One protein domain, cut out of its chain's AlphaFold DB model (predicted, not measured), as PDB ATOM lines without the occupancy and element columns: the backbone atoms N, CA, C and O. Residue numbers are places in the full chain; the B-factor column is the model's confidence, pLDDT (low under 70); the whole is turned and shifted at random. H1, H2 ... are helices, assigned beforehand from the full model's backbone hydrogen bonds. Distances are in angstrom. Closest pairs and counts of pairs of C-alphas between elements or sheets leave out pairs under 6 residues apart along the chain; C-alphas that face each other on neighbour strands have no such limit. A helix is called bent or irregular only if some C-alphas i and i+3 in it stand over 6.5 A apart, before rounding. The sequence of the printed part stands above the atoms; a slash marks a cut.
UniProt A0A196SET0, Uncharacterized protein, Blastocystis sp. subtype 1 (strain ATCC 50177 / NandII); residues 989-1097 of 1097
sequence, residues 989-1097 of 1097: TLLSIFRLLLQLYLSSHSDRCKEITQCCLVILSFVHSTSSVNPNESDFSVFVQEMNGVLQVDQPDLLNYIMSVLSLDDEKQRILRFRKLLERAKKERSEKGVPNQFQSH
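Overview. This is residues 989 to 1097 of the 1097 residues of an uncharacterized protein of Blastocystis sp. subtype 1 (strain ATCC 50177 / NandII) (UniProt A0A196SET0). H1, H2 and H3 make an up-and-down bundle of three helices, each running against the one before it, and a helical hairpin of H4 and H5 packs on this bundle, with the long H5 crossing H2 at a steep angle. H3 is the hub, touching the four other helices. The printed part has 109 residues with five named helices, in the order H1, H2, H3, H4, H5, and no named strand: the class is all helix. The whole is compact, with a radius of gyration of the C-alphas of 13.7 A and spans of 40 by 28 by 27 A.

Along the chain. The two longest helices have 21 residues each: H2, residues 1006 to 1026, measures 32.2 A from first to last C-alpha, and H5, residues 1067 to 1087, measures 30.5 A. H2 is irregular, with C-alphas 1007 and 1010 standing 7.3 A apart, and its line is a rough one. H1, residues 989 to 1003, is 21.3 A long and begins with C-alpha 989 at (-12.776, -3.155, 94.071). H3, residues 1035 to 1047, is 18.6 A long, with C-alpha 1035 at (-0.140, -0.383, 94.414). H4, residues 1054 to 1062, is 12.4 A long. H5 ends with C-alpha 1087 at (-2.032, -17.597, 68.279).

Arrangement. H2 and H1 form a helical hairpin at a shallow tilt of 25 degrees; their closest C-alphas, of Cys 1009 and Tyr 1001, are 6.0 A apart. H2 and H3 form another, also at 25 degrees, but H2 touches H3 with residues 1020 to 1024 alone; the closest C-alphas, of His 1024 and Phe 1036, are 5.5 A apart. H1 and H3 touch and run the same way, closest at the C-alphas of Leu 991 and Phe 1039, 6.5 A. H5 touches H2 with residues 1071 to 1075 alone, at a steep tilt of 65 degrees; the closest C-alphas are those of Arg 1075 and Thr 1013, 6.1 A. H3 touches H5 with Leu 1047 alone, its C-alpha 5.7 A from that of Ala 1081. H4 and H5 form a helical hairpin at a shallow tilt of 30 degrees, closest at the C-alphas of Val 1061 and Arg 1070, 5.5 A. H4 touches H3 at a steep tilt of 68 degrees, only just short of about perpendicular, closest at the C-alphas of Leu 1055 and Val 1040, 6.3 A. H1 and H4 are apart. In H1, H3, H4 and H5 every O i to N i+4 pair is within hydrogen-bond range; in H2, 14 of 17 are.

Size, cuts and confidence. The farthest C-alphas, of Asp 1065 and Ser 1096, are 42.2 A apart. The printed part has no cut, and no link is long. Mean pLDDT of the printed part is 70.2; 40 residues are under 70, among them 1003 to 1011, 1026 to 1035 and 1088 to 1097, the chain's last residue.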
ATOM      1  N   THR A 989     -11.666  -3.447  94.980       60.12
ATOM      2  CA  THR A 989     -12.776  -3.155  94.071       60.12
ATOM      3  C   THR A 989     -12.254  -2.601  92.746       60.12
ATOM      4  O   THR A 989     -12.643  -3.084  91.683       60.12
ATOM      5  N   LEU A 990     -11.311  -1.652  92.781       67.00
ATOM      6  CA  LEU A 990     -10.691  -1.111  91.565       67.00
ATOM      7  C   LEU A 990      -9.899  -2.170  90.792       67.00
ATOM      8  O   LEU A 990      -9.960  -2.195  89.562       67.00
ATOM      9  N   LEU A 991      -9.207  -3.074  91.490       72.81
ATOM     10  CA  LEU A 991      -8.464  -4.174  90.874       72.81
ATOM     11  C   LEU A 991      -9.410  -5.169  90.184       72.81
ATOM     12  O   LEU A 991      -9.151  -5.592  89.057       72.81
ATOM     13  N   SER A 992     -10.546  -5.474  90.816       65.00
ATOM     14  CA  SER A 992     -11.591  -6.338  90.249       65.00
ATOM     15  C   SER A 992     -12.231  -5.723  88.999       65.00
ATOM     16  O   SER A 992     -12.386  -6.402  87.981       65.00
ATOM     17  N   ILE A 993     -12.535  -4.420  89.036       64.19
ATOM     18  CA  ILE A 993     -13.070  -3.671  87.886       64.19
ATOM     19  C   ILE A 993     -12.059  -3.668  86.735       64.19
ATOM     20  O   ILE A 993     -12.409  -3.951  85.588       64.19
ATOM     21  N   PHE A 994     -10.792  -3.387  87.038       77.25
ATOM     22  CA  PHE A 994      -9.721  -3.351  86.049       77.25
ATOM     23  C   PHE A 994      -9.505  -4.712  85.371       77.25
ATOM     24  O   PHE A 994      -9.442  -4.790  84.142       77.25
ATOM     25  N   ARG A 995      -9.483  -5.803  86.148       74.69
ATOM     26  CA  ARG A 995      -9.386  -7.178  85.634       74.69
ATOM     27  C   ARG A 995     -10.520  -7.508  84.666       74.69
ATOM     28  O   ARG A 995     -10.286  -8.085  83.604       74.69
ATOM     29  N   LEU A 996     -11.738  -7.114  85.014       65.69
ATOM     30  CA  LEU A 996     -12.920  -7.406  84.221       65.69
ATOM     31  C   LEU A 996     -12.977  -6.581  82.922       65.69
ATOM     32  O   LEU A 996     -13.332  -7.116  81.872       65.69
ATOM     33  N   LEU A 997     -12.542  -5.315  82.944       72.50
ATOM     34  CA  LEU A 997     -12.400  -4.494  81.733       72.50
ATOM     35  C   LEU A 997     -11.388  -5.095  80.746       72.50
ATOM     36  O   LEU A 997     -11.647  -5.135  79.543       72.50
ATOM     37  N   LEU A 998     -10.262  -5.618  81.238       77.44
ATOM     38  CA  LEU A 998      -9.279  -6.314  80.400       77.44
ATOM     39  C   LEU A 998      -9.852  -7.602  79.794       77.44
ATOM     40  O   LEU A 998      -9.619  -7.886  78.620       77.44
ATOM     41  N   GLN A 999     -10.637  -8.364  80.557       72.31
ATOM     42  CA  GLN A 999     -11.315  -9.562  80.050       72.31
ATOM     43  C   GLN A 999     -12.365  -9.224  78.979       72.31
ATOM     44  O   GLN A 999     -12.399  -9.877  77.934       72.31
ATOM     45  N   LEU A1000     -13.159  -8.166  79.183       67.81
ATOM     46  CA  LEU A1000     -14.117  -7.655  78.194       67.81
ATOM     47  C   LEU A1000     -13.427  -7.167  76.915       67.81
ATOM     48  O   LEU A1000     -13.920  -7.387  75.807       67.81
ATOM     49  N   TYR A1001     -12.258  -6.535  77.035       74.88
ATOM     50  CA  TYR A1001     -11.474  -6.132  75.869       74.88
ATOM     51  C   TYR A1001     -11.101  -7.341  74.999       74.88
ATOM     52  O   TYR A1001     -11.246  -7.319  73.769       74.88
ATOM     53  N   LEU A1002     -10.644  -8.415  75.643       71.19
ATOM     54  CA  LEU A1002     -10.222  -9.638  74.970       71.19
ATOM     55  C   LEU A1002     -11.394 -10.388  74.314       71.19
ATOM     56  O   LEU A1002     -11.188 -10.980  73.256       71.19
ATOM     57  N   SER A1003     -12.611 -10.305  74.866       63.91
ATOM     58  CA  SER A1003     -13.813 -10.942  74.301       63.91
ATOM     59  C   SER A1003     -14.583 -10.092  73.274       63.91
ATOM     60  O   SER A1003     -15.361 -10.637  72.496       63.91
ATOM     61  N   SER A1004     -14.374  -8.771  73.228       63.94
ATOM     62  CA  SER A1004     -15.136  -7.849  72.357       63.94
ATOM     63  C   SER A1004     -14.735  -7.875  70.867       63.94
ATOM     64  O   SER A1004     -13.578  -8.116  70.532       63.94
ATOM     65  N   HIS A1005     -15.654  -7.568  69.940       56.88
ATOM     66  CA  HIS A1005     -15.338  -7.294  68.523       56.88
ATOM     67  C   HIS A1005     -15.116  -5.780  68.279       56.88
ATOM     68  O   HIS A1005     -15.632  -4.952  69.029       56.88
ATOM     69  N   SER A1006     -14.300  -5.444  67.267       53.59
ATOM     70  CA  SER A1006     -13.465  -4.231  67.052       53.59
ATOM     71  C   SER A1006     -13.976  -2.841  67.462       53.59
ATOM     72  O   SER A1006     -13.156  -1.958  67.735       53.59
ATOM     73  N   ASP A1007     -15.284  -2.619  67.505       50.28
ATOM     74  CA  ASP A1007     -15.861  -1.273  67.594       50.28
ATOM     75  C   ASP A1007     -15.944  -0.740  69.032       50.28
ATOM     76  O   ASP A1007     -16.185   0.444  69.230       50.28
ATOM     77  N   ARG A1008     -15.690  -1.593  70.037       58.88
ATOM     78  CA  ARG A1008     -15.809  -1.269  71.479       58.88
ATOM     79  C   ARG A1008     -14.469  -1.187  72.214       58.88
ATOM     80  O   ARG A1008     -14.401  -0.945  73.417       58.88
ATOM     81  N   CYS A1009     -13.371  -1.421  71.497       64.69
ATOM     82  CA  CYS A1009     -12.034  -1.476  72.080       64.69
ATOM     83  C   CYS A1009     -11.539  -0.092  72.529       64.69
ATOM     84  O   CYS A1009     -10.675  -0.008  73.397       64.69
ATOM     85  N   LYS A1010     -12.056   1.011  71.974       69.56
ATOM     86  CA  LYS A1010     -11.557   2.362  72.271       69.56
ATOM     87  C   LYS A1010     -11.973   2.833  73.669       69.56
ATOM     88  O   LYS A1010     -11.129   3.317  74.417       69.56
ATOM     89  N   GLU A1011     -13.233   2.636  74.029       66.75
ATOM     90  CA  GLU A1011     -13.830   3.058  75.298       66.75
ATOM     91  C   GLU A1011     -13.248   2.249  76.463       66.75
ATOM     92  O   GLU A1011     -12.830   2.813  77.471       66.75
ATOM     93  N   ILE A1012     -13.104   0.931  76.281       72.06
ATOM     94  CA  ILE A1012     -12.473   0.049  77.273       72.06
ATOM     95  C   ILE A1012     -11.001   0.437  77.498       72.06
ATOM     96  O   ILE A1012     -10.545   0.503  78.639       72.06
ATOM     97  N   THR A1013     -10.265   0.760  76.422       79.12
ATOM     98  CA  THR A1013      -8.870   1.247  76.505       79.12
ATOM     99  C   THR A1013      -8.784   2.511  77.364       79.12
ATOM    100  O   THR A1013      -7.880   2.639  78.189       79.12
ATOM    101  N   GLN A1014      -9.725   3.438  77.181       76.62
ATOM    102  CA  GLN A1014      -9.758   4.705  77.902       76.62
ATOM    103  C   GLN A1014     -10.070   4.506  79.392       76.62
ATOM    104  O   GLN A1014      -9.369   5.065  80.234       76.62
ATOM    105  N   CYS A1015     -11.034   3.646  79.733       73.94
ATOM    106  CA  CYS A1015     -11.342   3.304  81.126       73.94
ATOM    107  C   CYS A1015     -10.141   2.676  81.854       73.94
ATOM    108  O   CYS A1015      -9.788   3.093  82.957       73.94
ATOM    109  N   CYS A1016      -9.457   1.720  81.220       82.12
ATOM    110  CA  CYS A1016      -8.257   1.103  81.789       82.12
ATOM    111  C   CYS A1016      -7.135   2.127  82.040       82.12
ATOM    112  O   CYS A1016      -6.472   2.066  83.075       82.12
ATOM    113  N   LEU A1017      -6.941   3.090  81.131       81.81
ATOM    114  CA  LEU A1017      -5.944   4.154  81.293       81.81
ATOM    115  C   LEU A1017      -6.265   5.105  82.447       81.81
ATOM    116  O   LEU A1017      -5.344   5.537  83.138       81.81
ATOM    117  N   VAL A1018      -7.540   5.422  82.675       79.12
ATOM    118  CA  VAL A1018      -7.965   6.285  83.788       79.12
ATOM    119  C   VAL A1018      -7.692   5.615  85.137       79.12
ATOM    120  O   VAL A1018      -7.131   6.258  86.022       79.12
ATOM    121  N   ILE A1019      -7.996   4.319  85.277       77.88
ATOM    122  CA  ILE A1019      -7.689   3.560  86.502       77.88
ATOM    123  C   ILE A1019      -6.173   3.511  86.734       77.88
ATOM    124  O   ILE A1019      -5.707   3.844  87.822       77.88
ATOM    125  N   LEU A1020      -5.386   3.174  85.705       81.75
ATOM    126  CA  LEU A1020      -3.924   3.113  85.814       81.75
ATOM    127  C   LEU A1020      -3.298   4.475  86.152       81.75
ATOM    128  O   LEU A1020      -2.400   4.540  86.987       81.75
ATOM    129  N   SER A1021      -3.786   5.560  85.545       79.62
ATOM    130  CA  SER A1021      -3.306   6.923  85.819       79.62
ATOM    131  C   SER A1021      -3.603   7.348  87.256       79.62
ATOM    132  O   SER A1021      -2.753   7.957  87.905       79.62
ATOM    133  N   PHE A1022      -4.788   7.000  87.765       77.38
ATOM    134  CA  PHE A1022      -5.173   7.290  89.139       77.38
ATOM    135  C   PHE A1022      -4.299   6.529  90.139       77.38
ATOM    136  O   PHE A1022      -3.666   7.156  90.986       77.38
ATOM    137  N   VAL A1023      -4.183   5.205  89.989       75.25
ATOM    138  CA  VAL A1023      -3.378   4.364  90.892       75.25
ATOM    139  C   VAL A1023      -1.909   4.807  90.893       75.25
ATOM    140  O   VAL A1023      -1.285   4.857  91.953       75.25
ATOM    141  N   HIS A1024      -1.374   5.204  89.731       75.81
ATOM    142  CA  HIS A1024      -0.033   5.779  89.614       75.81
ATOM    143  C   HIS A1024       0.115   7.103  90.383       75.81
ATOM    144  O   HIS A1024       1.108   7.311  91.077       75.81
ATOM    145  N   SER A1025      -0.876   7.997  90.291       70.75
ATOM    146  CA  SER A1025      -0.844   9.300  90.972       70.75
ATOM    147  C   SER A1025      -0.930   9.206  92.502       70.75
ATOM    148  O   SER A1025      -0.426  10.087  93.193       70.75
ATOM    149  N   THR A1026      -1.527   8.134  93.037       64.94
ATOM    150  CA  THR A1026      -1.691   7.917  94.484       64.94
ATOM    151  C   THR A1026      -0.525   7.170  95.138       64.94
ATOM    152  O   THR A1026      -0.391   7.191  96.360       64.94
ATOM    153  N   SER A1027       0.343   6.518  94.359       60.38
ATOM    154  CA  SER A1027       1.509   5.797  94.876       60.38
ATOM    155  C   SER A1027       2.717   6.716  95.094       60.38
ATOM    156  O   SER A1027       3.424   7.043  94.145       60.38
ATOM    157  N   SER A1028       2.988   7.119  96.341       49.75
ATOM    158  CA  SER A1028       4.038   8.098  96.680       49.75
ATOM    159  C   SER A1028       5.403   7.519  97.091       49.75
ATOM    160  O   SER A1028       6.314   8.294  97.384       49.75
ATOM    161  N   VAL A1029       5.610   6.195  97.096       50.00
ATOM    162  CA  VAL A1029       6.897   5.589  97.496       50.00
ATOM    163  C   VAL A1029       7.211   4.370  96.620       50.00
ATOM    164  O   VAL A1029       6.434   3.427  96.587       50.00
ATOM    165  N   ASN A1030       8.345   4.427  95.910       49.88
ATOM    166  CA  ASN A1030       9.002   3.374  95.110       49.88
ATOM    167  C   ASN A1030       8.125   2.570  94.101       49.88
ATOM    168  O   ASN A1030       7.324   1.728  94.502       49.88
ATOM    169  N   PRO A1031       8.326   2.702  92.771       48.25
ATOM    170  CA  PRO A1031       7.475   2.068  91.748       48.25
ATOM    171  C   PRO A1031       7.512   0.526  91.716       48.25
ATOM    172  O   PRO A1031       6.652  -0.084  91.085       48.25
ATOM    173  N   ASN A1032       8.467  -0.105  92.408       46.28
ATOM    174  CA  ASN A1032       8.564  -1.565  92.526       46.28
ATOM    175  C   ASN A1032       7.848  -2.138  93.769       46.28
ATOM    176  O   ASN A1032       7.711  -3.354  93.861       46.28
ATOM    177  N   GLU A1033       7.379  -1.293  94.696       49.56
ATOM    178  CA  GLU A1033       6.629  -1.690  95.906       49.56
ATOM    179  C   GLU A1033       5.255  -0.994  96.006       49.56
ATOM    180  O   GLU A1033       4.579  -1.067  97.030       49.56
ATOM    181  N   SER A1034       4.815  -0.322  94.939       62.06
ATOM    182  CA  SER A1034       3.584   0.464  94.930       62.06
ATOM    183  C   SER A1034       2.354  -0.319  94.463       62.06
ATOM    184  O   SER A1034       2.454  -1.268  93.684       62.06
ATOM    185  N   ASP A1035       1.163   0.136  94.863       66.19
ATOM    186  CA  ASP A1035      -0.140  -0.383  94.414       66.19
ATOM    187  C   ASP A1035      -0.271  -0.457  92.885       66.19
ATOM    188  O   ASP A1035      -0.951  -1.333  92.355       66.19
ATOM    189  N   PHE A1036       0.445   0.410  92.167       76.12
ATOM    190  CA  PHE A1036       0.536   0.406  90.714       76.12
ATOM    191  C   PHE A1036       1.191  -0.870  90.159       76.12
ATOM    192  O   PHE A1036       0.715  -1.423  89.168       76.12
ATOM    193  N   SER A1037       2.221  -1.400  90.826       73.81
ATOM    194  CA  SER A1037       2.878  -2.651  90.424       73.81
ATOM    195  C   SER A1037       1.925  -3.854  90.474       73.81
ATOM    196  O   SER A1037       1.984  -4.708  89.592       73.81
ATOM    197  N   VAL A1038       0.978  -3.878  91.423       77.50
ATOM    198  CA  VAL A1038      -0.042  -4.936  91.558       77.50
ATOM    199  C   VAL A1038      -1.024  -4.911  90.385       77.50
ATOM    200  O   VAL A1038      -1.323  -5.953  89.808       77.50
ATOM    201  N   PHE A1039      -1.477  -3.723  89.969       81.38
ATOM    202  CA  PHE A1039      -2.350  -3.581  88.798       81.38
ATOM    203  C   PHE A1039      -1.636  -3.990  87.508       81.38
ATOM    204  O   PHE A1039      -2.234  -4.634  86.648       81.38
ATOM    205  N   VAL A1040      -0.347  -3.673  87.375       81.50
ATOM    206  CA  VAL A1040       0.452  -4.078  86.211       81.50
ATOM    207  C   VAL A1040       0.754  -5.582  86.216       81.50
ATOM    208  O   VAL A1040       0.734  -6.205  85.154       81.50
ATOM    209  N   GLN A1041       0.971  -6.194  87.384       79.94
ATOM    210  CA  GLN A1041       1.117  -7.647  87.525       79.94
ATOM    211  C   GLN A1041      -0.179  -8.387  87.176       79.94
ATOM    212  O   GLN A1041      -0.132  -9.347  86.409       79.94
ATOM    213  N   GLU A1042      -1.334  -7.911  87.650       80.31
ATOM    214  CA  GLU A1042      -2.641  -8.444  87.244       80.31
ATOM    215  C   GLU A1042      -2.892  -8.234  85.747       80.31
ATOM    216  O   GLU A1042      -3.351  -9.148  85.063       80.31
ATOM    217  N   MET A1043      -2.502  -7.084  85.186       82.25
ATOM    218  CA  MET A1043      -2.574  -6.864  83.741       82.25
ATOM    219  C   MET A1043      -1.728  -7.888  82.975       82.25
ATOM    220  O   MET A1043      -2.187  -8.426  81.969       82.25
ATOM    221  N   ASN A1044      -0.523  -8.203  83.458       80.38
ATOM    222  CA  ASN A1044       0.322  -9.232  82.859       80.38
ATOM    223  C   ASN A1044      -0.302 -10.632  82.986       80.38
ATOM    224  O   ASN A1044      -0.311 -11.398  82.024       80.38
ATOM    225  N   GLY A1045      -0.886 -10.949  84.146       76.50
ATOM    226  CA  GLY A1045      -1.583 -12.214  84.392       76.50
ATOM    227  C   GLY A1045      -2.810 -12.407  83.496       76.50
ATOM    228  O   GLY A1045      -3.042 -13.507  82.990       76.50
ATOM    229  N   VAL A1046      -3.569 -11.335  83.245       75.25
ATOM    230  CA  VAL A1046      -4.750 -11.355  82.376       75.25
ATOM    231  C   VAL A1046      -4.367 -11.347  80.901       75.25
ATOM    232  O   VAL A1046      -4.981 -12.082  80.137       75.25
ATOM    233  N   LEU A1047      -3.392 -10.541  80.475       76.06
ATOM    234  CA  LEU A1047      -3.050 -10.380  79.058       76.06
ATOM    235  C   LEU A1047      -2.062 -11.439  78.538       76.06
ATOM    236  O   LEU A1047      -2.115 -11.754  77.352       76.06
ATOM    237  N   GLN A1048      -1.207 -12.007  79.400       71.81
ATOM    238  CA  GLN A1048      -0.207 -13.042  79.077       71.81
ATOM    239  C   GLN A1048       0.693 -12.687  77.872       71.81
ATOM    240  O   GLN A1048       0.957 -13.525  77.006       71.81
ATOM    241  N   VAL A1049       1.141 -11.429  77.805       66.12
ATOM    242  CA  VAL A1049       1.936 -10.877  76.689       66.12
ATOM    243  C   VAL A1049       3.423 -11.082  76.943       66.12
ATOM    244  O   VAL A1049       3.900 -10.793  78.040       66.12
ATOM    245  N   ASP A1050       4.184 -11.469  75.917       60.41
ATOM    246  CA  ASP A1050       5.653 -11.468  75.986       60.41
ATOM    247  C   ASP A1050       6.191 -10.043  75.768       60.41
ATOM    248  O   ASP A1050       6.693  -9.686  74.694       60.41
ATOM    249  N   GLN A1051       6.052  -9.192  76.788       65.44
ATOM    250  CA  GLN A1051       6.634  -7.852  76.797       65.44
ATOM    251  C   GLN A1051       7.662  -7.717  77.935       65.44
ATOM    252  O   GLN A1051       7.268  -7.651  79.102       65.44
ATOM    253  N   PRO A1052       8.976  -7.667  77.628       58.53
ATOM    254  CA  PRO A1052       9.997  -7.441  78.645       58.53
ATOM    255  C   PRO A1052       9.802  -6.044  79.253       58.53
ATOM    256  O   PRO A1052       9.641  -5.069  78.519       58.53
ATOM    257  N   ASP A1053       9.775  -5.965  80.585       71.88
ATOM    258  CA  ASP A1053       9.521  -4.743  81.361       71.88
ATOM    259  C   ASP A1053       8.199  -4.015  81.038       71.88
ATOM    260  O   ASP A1053       8.153  -2.799  80.826       71.88
ATOM    261  N   LEU A1054       7.082  -4.753  81.071       80.06
ATOM    262  CA  LEU A1054       5.720  -4.210  80.930       80.06
ATOM    263  C   LEU A1054       5.454  -2.989  81.839       80.06
ATOM    264  O   LEU A1054       4.808  -2.030  81.416       80.06
ATOM    265  N   LEU A1055       5.999  -2.990  83.059       79.38
ATOM    266  CA  LEU A1055       5.904  -1.871  84.002       79.38
ATOM    267  C   LEU A1055       6.529  -0.586  83.439       79.38
ATOM    268  O   LEU A1055       5.860   0.446  83.390       79.38
ATOM    269  N   ASN A1056       7.762  -0.656  82.926       78.38
ATOM    270  CA  ASN A1056       8.446   0.497  82.331       78.38
ATOM    271  C   ASN A1056       7.734   0.979  81.060       78.38
ATOM    272  O   ASN A1056       7.653   2.182  80.803       78.38
ATOM    273  N   TYR A1057       7.165   0.053  80.283       83.00
ATOM    274  CA  TYR A1057       6.392   0.406  79.098       83.00
ATOM    275  C   TYR A1057       5.137   1.216  79.451       83.00
ATOM    276  O   TYR A1057       4.922   2.279  78.869       83.00
ATOM    277  N   ILE A1058       4.335   0.774  80.423       83.38
ATOM    278  CA  ILE A1058       3.121   1.500  80.835       83.38
ATOM    279  C   ILE A1058       3.484   2.859  81.430       83.38
ATOM    280  O   ILE A1058       2.843   3.848  81.085       83.38
ATOM    281  N   MET A1059       4.546   2.941  82.236       80.19
ATOM    282  CA  MET A1059       5.051   4.215  82.759       80.19
ATOM    283  C   MET A1059       5.393   5.195  81.628       80.19
ATOM    284  O   MET A1059       4.971   6.348  81.666       80.19
ATOM    285  N   SER A1060       6.064   4.718  80.573       82.06
ATOM    286  CA  SER A1060       6.379   5.537  79.392       82.06
ATOM    287  C   SER A1060       5.147   5.963  78.586       82.06
ATOM    288  O   SER A1060       5.182   6.970  77.881       82.06
ATOM    289  N   VAL A1061       4.055   5.192  78.651       84.31
ATOM    290  CA  VAL A1061       2.778   5.551  78.024       84.31
ATOM    291  C   VAL A1061       2.059   6.593  78.872       84.31
ATOM    292  O   VAL A1061       1.570   7.568  78.319       84.31
ATOM    293  N   LEU A1062       2.019   6.438  80.195       80.75
ATOM    294  CA  LEU A1062       1.372   7.398  81.091       80.75
ATOM    295  C   LEU A1062       2.096   8.756  81.133       80.75
ATOM    296  O   LEU A1062       1.433   9.768  81.343       80.75
ATOM    297  N   SER A1063       3.407   8.792  80.864       79.31
ATOM    298  CA  SER A1063       4.228  10.014  80.844       79.31
ATOM    299  C   SER A1063       4.138  10.849  79.555       79.31
ATOM    300  O   SER A1063       4.919  11.782  79.393       79.31
ATOM    301  N   LEU A1064       3.272  10.503  78.595       82.25
ATOM    302  CA  LEU A1064       3.094  11.285  77.362       82.25
ATOM    303  C   LEU A1064       2.073  12.415  77.563       82.25
ATOM    304  O   LEU A1064       0.944  12.155  77.975       82.25
ATOM    305  N   ASP A1065       2.429  13.636  77.157       71.06
ATOM    306  CA  ASP A1065       1.549  14.812  77.276       71.06
ATOM    307  C   ASP A1065       0.311  14.740  76.357       71.06
ATOM    308  O   ASP A1065      -0.766  15.224  76.703       71.06
ATOM    309  N   ASP A1066       0.423  14.084  75.195       77.94
ATOM    310  CA  ASP A1066      -0.673  13.944  74.224       77.94
ATOM    311  C   ASP A1066      -1.570  12.728  74.539       77.94
ATOM    312  O   ASP A1066      -1.194  11.568  74.341       77.94
ATOM    313  N   GLU A1067      -2.803  12.995  74.983       73.44
ATOM    314  CA  GLU A1067      -3.835  11.991  75.285       73.44
ATOM    315  C   GLU A1067      -4.135  11.055  74.102       73.44
ATOM    316  O   GLU A1067      -4.294   9.843  74.289       73.44
ATOM    317  N   LYS A1068      -4.138  11.568  72.864       74.56
ATOM    318  CA  LYS A1068      -4.397  10.738  71.678       74.56
ATOM    319  C   LYS A1068      -3.276   9.727  71.466       74.56
ATOM    320  O   LYS A1068      -3.543   8.586  71.077       74.56
ATOM    321  N   GLN A1069      -2.032  10.103  71.762       77.38
ATOM    322  CA  GLN A1069      -0.897   9.182  71.699       77.38
ATOM    323  C   GLN A1069      -0.900   8.160  72.837       77.38
ATOM    324  O   GLN A1069      -0.560   7.000  72.583       77.38
ATOM    325  N   ARG A1070      -1.336   8.537  74.047       82.19
ATOM    326  CA  ARG A1070      -1.504   7.605  75.180       82.19
ATOM    327  C   ARG A1070      -2.477   6.483  74.850       82.19
ATOM    328  O   ARG A1070      -2.118   5.306  74.920       82.19
ATOM    329  N   ILE A1071      -3.674   6.852  74.391       78.31
ATOM    330  CA  ILE A1071      -4.723   5.904  73.997       78.31
ATOM    331  C   ILE A1071      -4.240   5.014  72.848       78.31
ATOM    332  O   ILE A1071      -4.409   3.796  72.894       78.31
ATOM    333  N   LEU A1072      -3.592   5.591  71.830       80.94
ATOM    334  CA  LEU A1072      -3.111   4.832  70.676       80.94
ATOM    335  C   LEU A1072      -2.031   3.805  71.051       80.94
ATOM    336  O   LEU A1072      -2.074   2.676  70.557       80.94
ATOM    337  N   ARG A1073      -1.058   4.168  71.898       82.25
ATOM    338  CA  ARG A1073       0.016   3.249  72.317       82.25
ATOM    339  C   ARG A1073      -0.502   2.149  73.239       82.25
ATOM    340  O   ARG A1073      -0.168   0.988  73.016       82.25
ATOM    341  N   PHE A1074      -1.371   2.481  74.197       85.75
ATOM    342  CA  PHE A1074      -1.975   1.483  75.081       85.75
ATOM    343  C   PHE A1074      -2.887   0.514  74.316       85.75
ATOM    344  O   PHE A1074      -2.814  -0.695  74.509       85.75
ATOM    345  N   ARG A1075      -3.672   1.011  73.349       83.56
ATOM    346  CA  ARG A1075      -4.487   0.149  72.481       83.56
ATOM    347  C   ARG A1075      -3.635  -0.841  71.686       83.56
ATOM    348  O   ARG A1075      -3.989  -2.009  71.600       83.56
ATOM    349  N   LYS A1076      -2.502  -0.401  71.124       83.12
ATOM    350  CA  LYS A1076      -1.587  -1.288  70.378       83.12
ATOM    351  C   LYS A1076      -1.053  -2.439  71.236       83.12
ATOM    352  O   LYS A1076      -0.870  -3.533  70.710       83.12
ATOM    353  N   LEU A1077      -0.829  -2.204  72.530       83.38
ATOM    354  CA  LEU A1077      -0.454  -3.253  73.475       83.38
ATOM    355  C   LEU A1077      -1.577  -4.288  73.647       83.38
ATOM    356  O   LEU A1077      -1.327  -5.485  73.532       83.38
ATOM    357  N   LEU A1078      -2.811  -3.834  73.876       83.25
ATOM    358  CA  LEU A1078      -3.956  -4.723  74.081       83.25
ATOM    359  C   LEU A1078      -4.316  -5.527  72.814       83.25
ATOM    360  O   LEU A1078      -4.617  -6.715  72.906       83.25
ATOM    361  N   GLU A1079      -4.226  -4.922  71.626       81.94
ATOM    362  CA  GLU A1079      -4.420  -5.627  70.347       81.94
ATOM    363  C   GLU A1079      -3.335  -6.690  70.115       81.94
ATOM    364  O   GLU A1079      -3.623  -7.799  69.660       81.94
ATOM    365  N   ARG A1080      -2.080  -6.385  70.472       80.00
ATOM    366  CA  ARG A1080      -0.979  -7.354  70.406       80.00
ATOM    367  C   ARG A1080      -1.215  -8.527  71.359       80.00
ATOM    368  O   ARG A1080      -1.062  -9.667  70.939       80.00
ATOM    369  N   ALA A1081      -1.647  -8.255  72.590       76.94
ATOM    370  CA  ALA A1081      -2.005  -9.280  73.570       76.94
ATOM    371  C   ALA A1081      -3.101 -10.218  73.049       76.94
ATOM    372  O   ALA A1081      -2.994 -11.440  73.123       76.94
ATOM    373  N   LYS A1082      -4.152  -9.631  72.473       77.62
ATOM    374  CA  LYS A1082      -5.281 -10.361  71.899       77.62
ATOM    375  C   LYS A1082      -4.850 -11.275  70.752       77.62
ATOM    376  O   LYS A1082      -5.303 -12.415  70.687       77.62
ATOM    377  N   LYS A1083      -3.942 -10.793  69.897       78.06
ATOM    378  CA  LYS A1083      -3.353 -11.563  68.797       78.06
ATOM    379  C   LYS A1083      -2.427 -12.686  69.290       78.06
ATOM    380  O   LYS A1083      -2.539 -13.811  68.826       78.06
ATOM    381  N   GLU A1084      -1.555 -12.422  70.261       76.31
ATOM    382  CA  GLU A1084      -0.659 -13.450  70.816       76.31
ATOM    383  C   GLU A1084      -1.443 -14.559  71.547       76.31
ATOM    384  O   GLU A1084      -1.076 -15.729  71.460       76.31
ATOM    385  N   ARG A1085      -2.559 -14.236  72.219       72.75
ATOM    386  CA  ARG A1085      -3.426 -15.248  72.858       72.75
ATOM    387  C   ARG A1085      -4.215 -16.089  71.862       72.75
ATOM    388  O   ARG A1085      -4.357 -17.290  72.096       72.75
ATOM    389  N   SER A1086      -4.704 -15.491  70.771       69.69
ATOM    390  CA  SER A1086      -5.360 -16.259  69.708       69.69
ATOM    391  C   SER A1086      -4.374 -17.195  69.003       69.69
ATOM    392  O   SER A1086      -4.739 -18.320  68.678       69.69
ATOM    393  N   GLU A1087      -3.114 -16.777  68.843       72.50
ATOM    394  CA  GLU A1087      -2.032 -17.597  68.279       72.50
ATOM    395  C   GLU A1087      -1.544 -18.702  69.241       72.50
ATOM    396  O   GLU A1087      -1.226 -19.801  68.791       72.50
ATOM    397  N   LYS A1088      -1.532 -18.457  70.563       69.50
ATOM    398  CA  LYS A1088      -1.143 -19.437  71.603       69.50
ATOM    399  C   LYS A1088      -2.265 -20.416  72.004       69.50
ATOM    400  O   LYS A1088      -2.027 -21.300  72.823       69.50
ATOM    401  N   GLY A1089      -3.477 -20.280  71.453       57.47
ATOM    402  CA  GLY A1089      -4.598 -21.196  71.709       57.47
ATOM    403  C   GLY A1089      -5.114 -21.191  73.155       57.47
ATOM    404  O   GLY A1089      -5.660 -22.192  73.616       57.47
ATOM    405  N   VAL A1090      -4.927 -20.091  73.892       59.34
ATOM    406  CA  VAL A1090      -5.363 -19.987  75.292       59.34
ATOM    407  C   VAL A1090      -6.895 -19.850  75.337       59.34
ATOM    408  O   VAL A1090      -7.420 -18.901  74.752       59.34
ATOM    409  N   PRO A1091      -7.639 -20.750  76.009       52.59
ATOM    410  CA  PRO A1091      -9.097 -20.683  76.046       52.59
ATOM    411  C   PRO A1091      -9.585 -19.444  76.813       52.59
ATOM    412  O   PRO A1091      -9.122 -19.154  77.919       52.59
ATOM    413  N   ASN A1092     -10.560 -18.730  76.242       50.59
ATOM    414  CA  ASN A1092     -11.298 -17.679  76.943       50.59
ATOM    415  C   ASN A1092     -12.080 -18.328  78.095       50.59
ATOM    416  O   ASN A1092     -13.002 -19.098  77.849       50.59
ATOM    417  N   GLN A1093     -11.743 -18.018  79.348       43.91
ATOM    418  CA  GLN A1093     -12.349 -18.621  80.550       43.91
ATOM    419  C   GLN A1093     -13.858 -18.332  80.762       43.91
ATOM    420  O   GLN A1093     -14.391 -18.666  81.811       43.91
ATOM    421  N   PHE A1094     -14.580 -17.769  79.787       40.47
ATOM    422  CA  PHE A1094     -16.001 -17.397  79.891       40.47
ATOM    423  C   PHE A1094     -16.941 -18.320  79.089       40.47
ATOM    424  O   PHE A1094     -17.845 -17.855  78.401       40.47
ATOM    425  N   GLN A1095     -16.742 -19.640  79.157       31.14
ATOM    426  CA  GLN A1095     -17.752 -20.608  78.682       31.14
ATOM    427  C   GLN A1095     -18.360 -21.497  79.773       31.14
ATOM    428  O   GLN A1095     -19.257 -22.282  79.486       31.14
ATOM    429  N   SER A1096     -17.968 -21.330  81.033       30.11
ATOM    430  CA  SER A1096     -18.694 -21.923  82.154       30.11
ATOM    431  C   SER A1096     -18.305 -21.207  83.439       30.11
ATOM    432  O   SER A1096     -17.234 -21.505  83.956       30.11
ATOM    433  N   HIS A1097     -19.109 -20.252  83.904       27.22
ATOM    434  CA  HIS A1097     -19.397 -19.995  85.323       27.22
ATOM    435  C   HIS A1097     -20.436 -18.890  85.463       27.22
ATOM    436  O   HIS A1097     -20.235 -17.816  84.852       27.22
TER     437      HIS A1097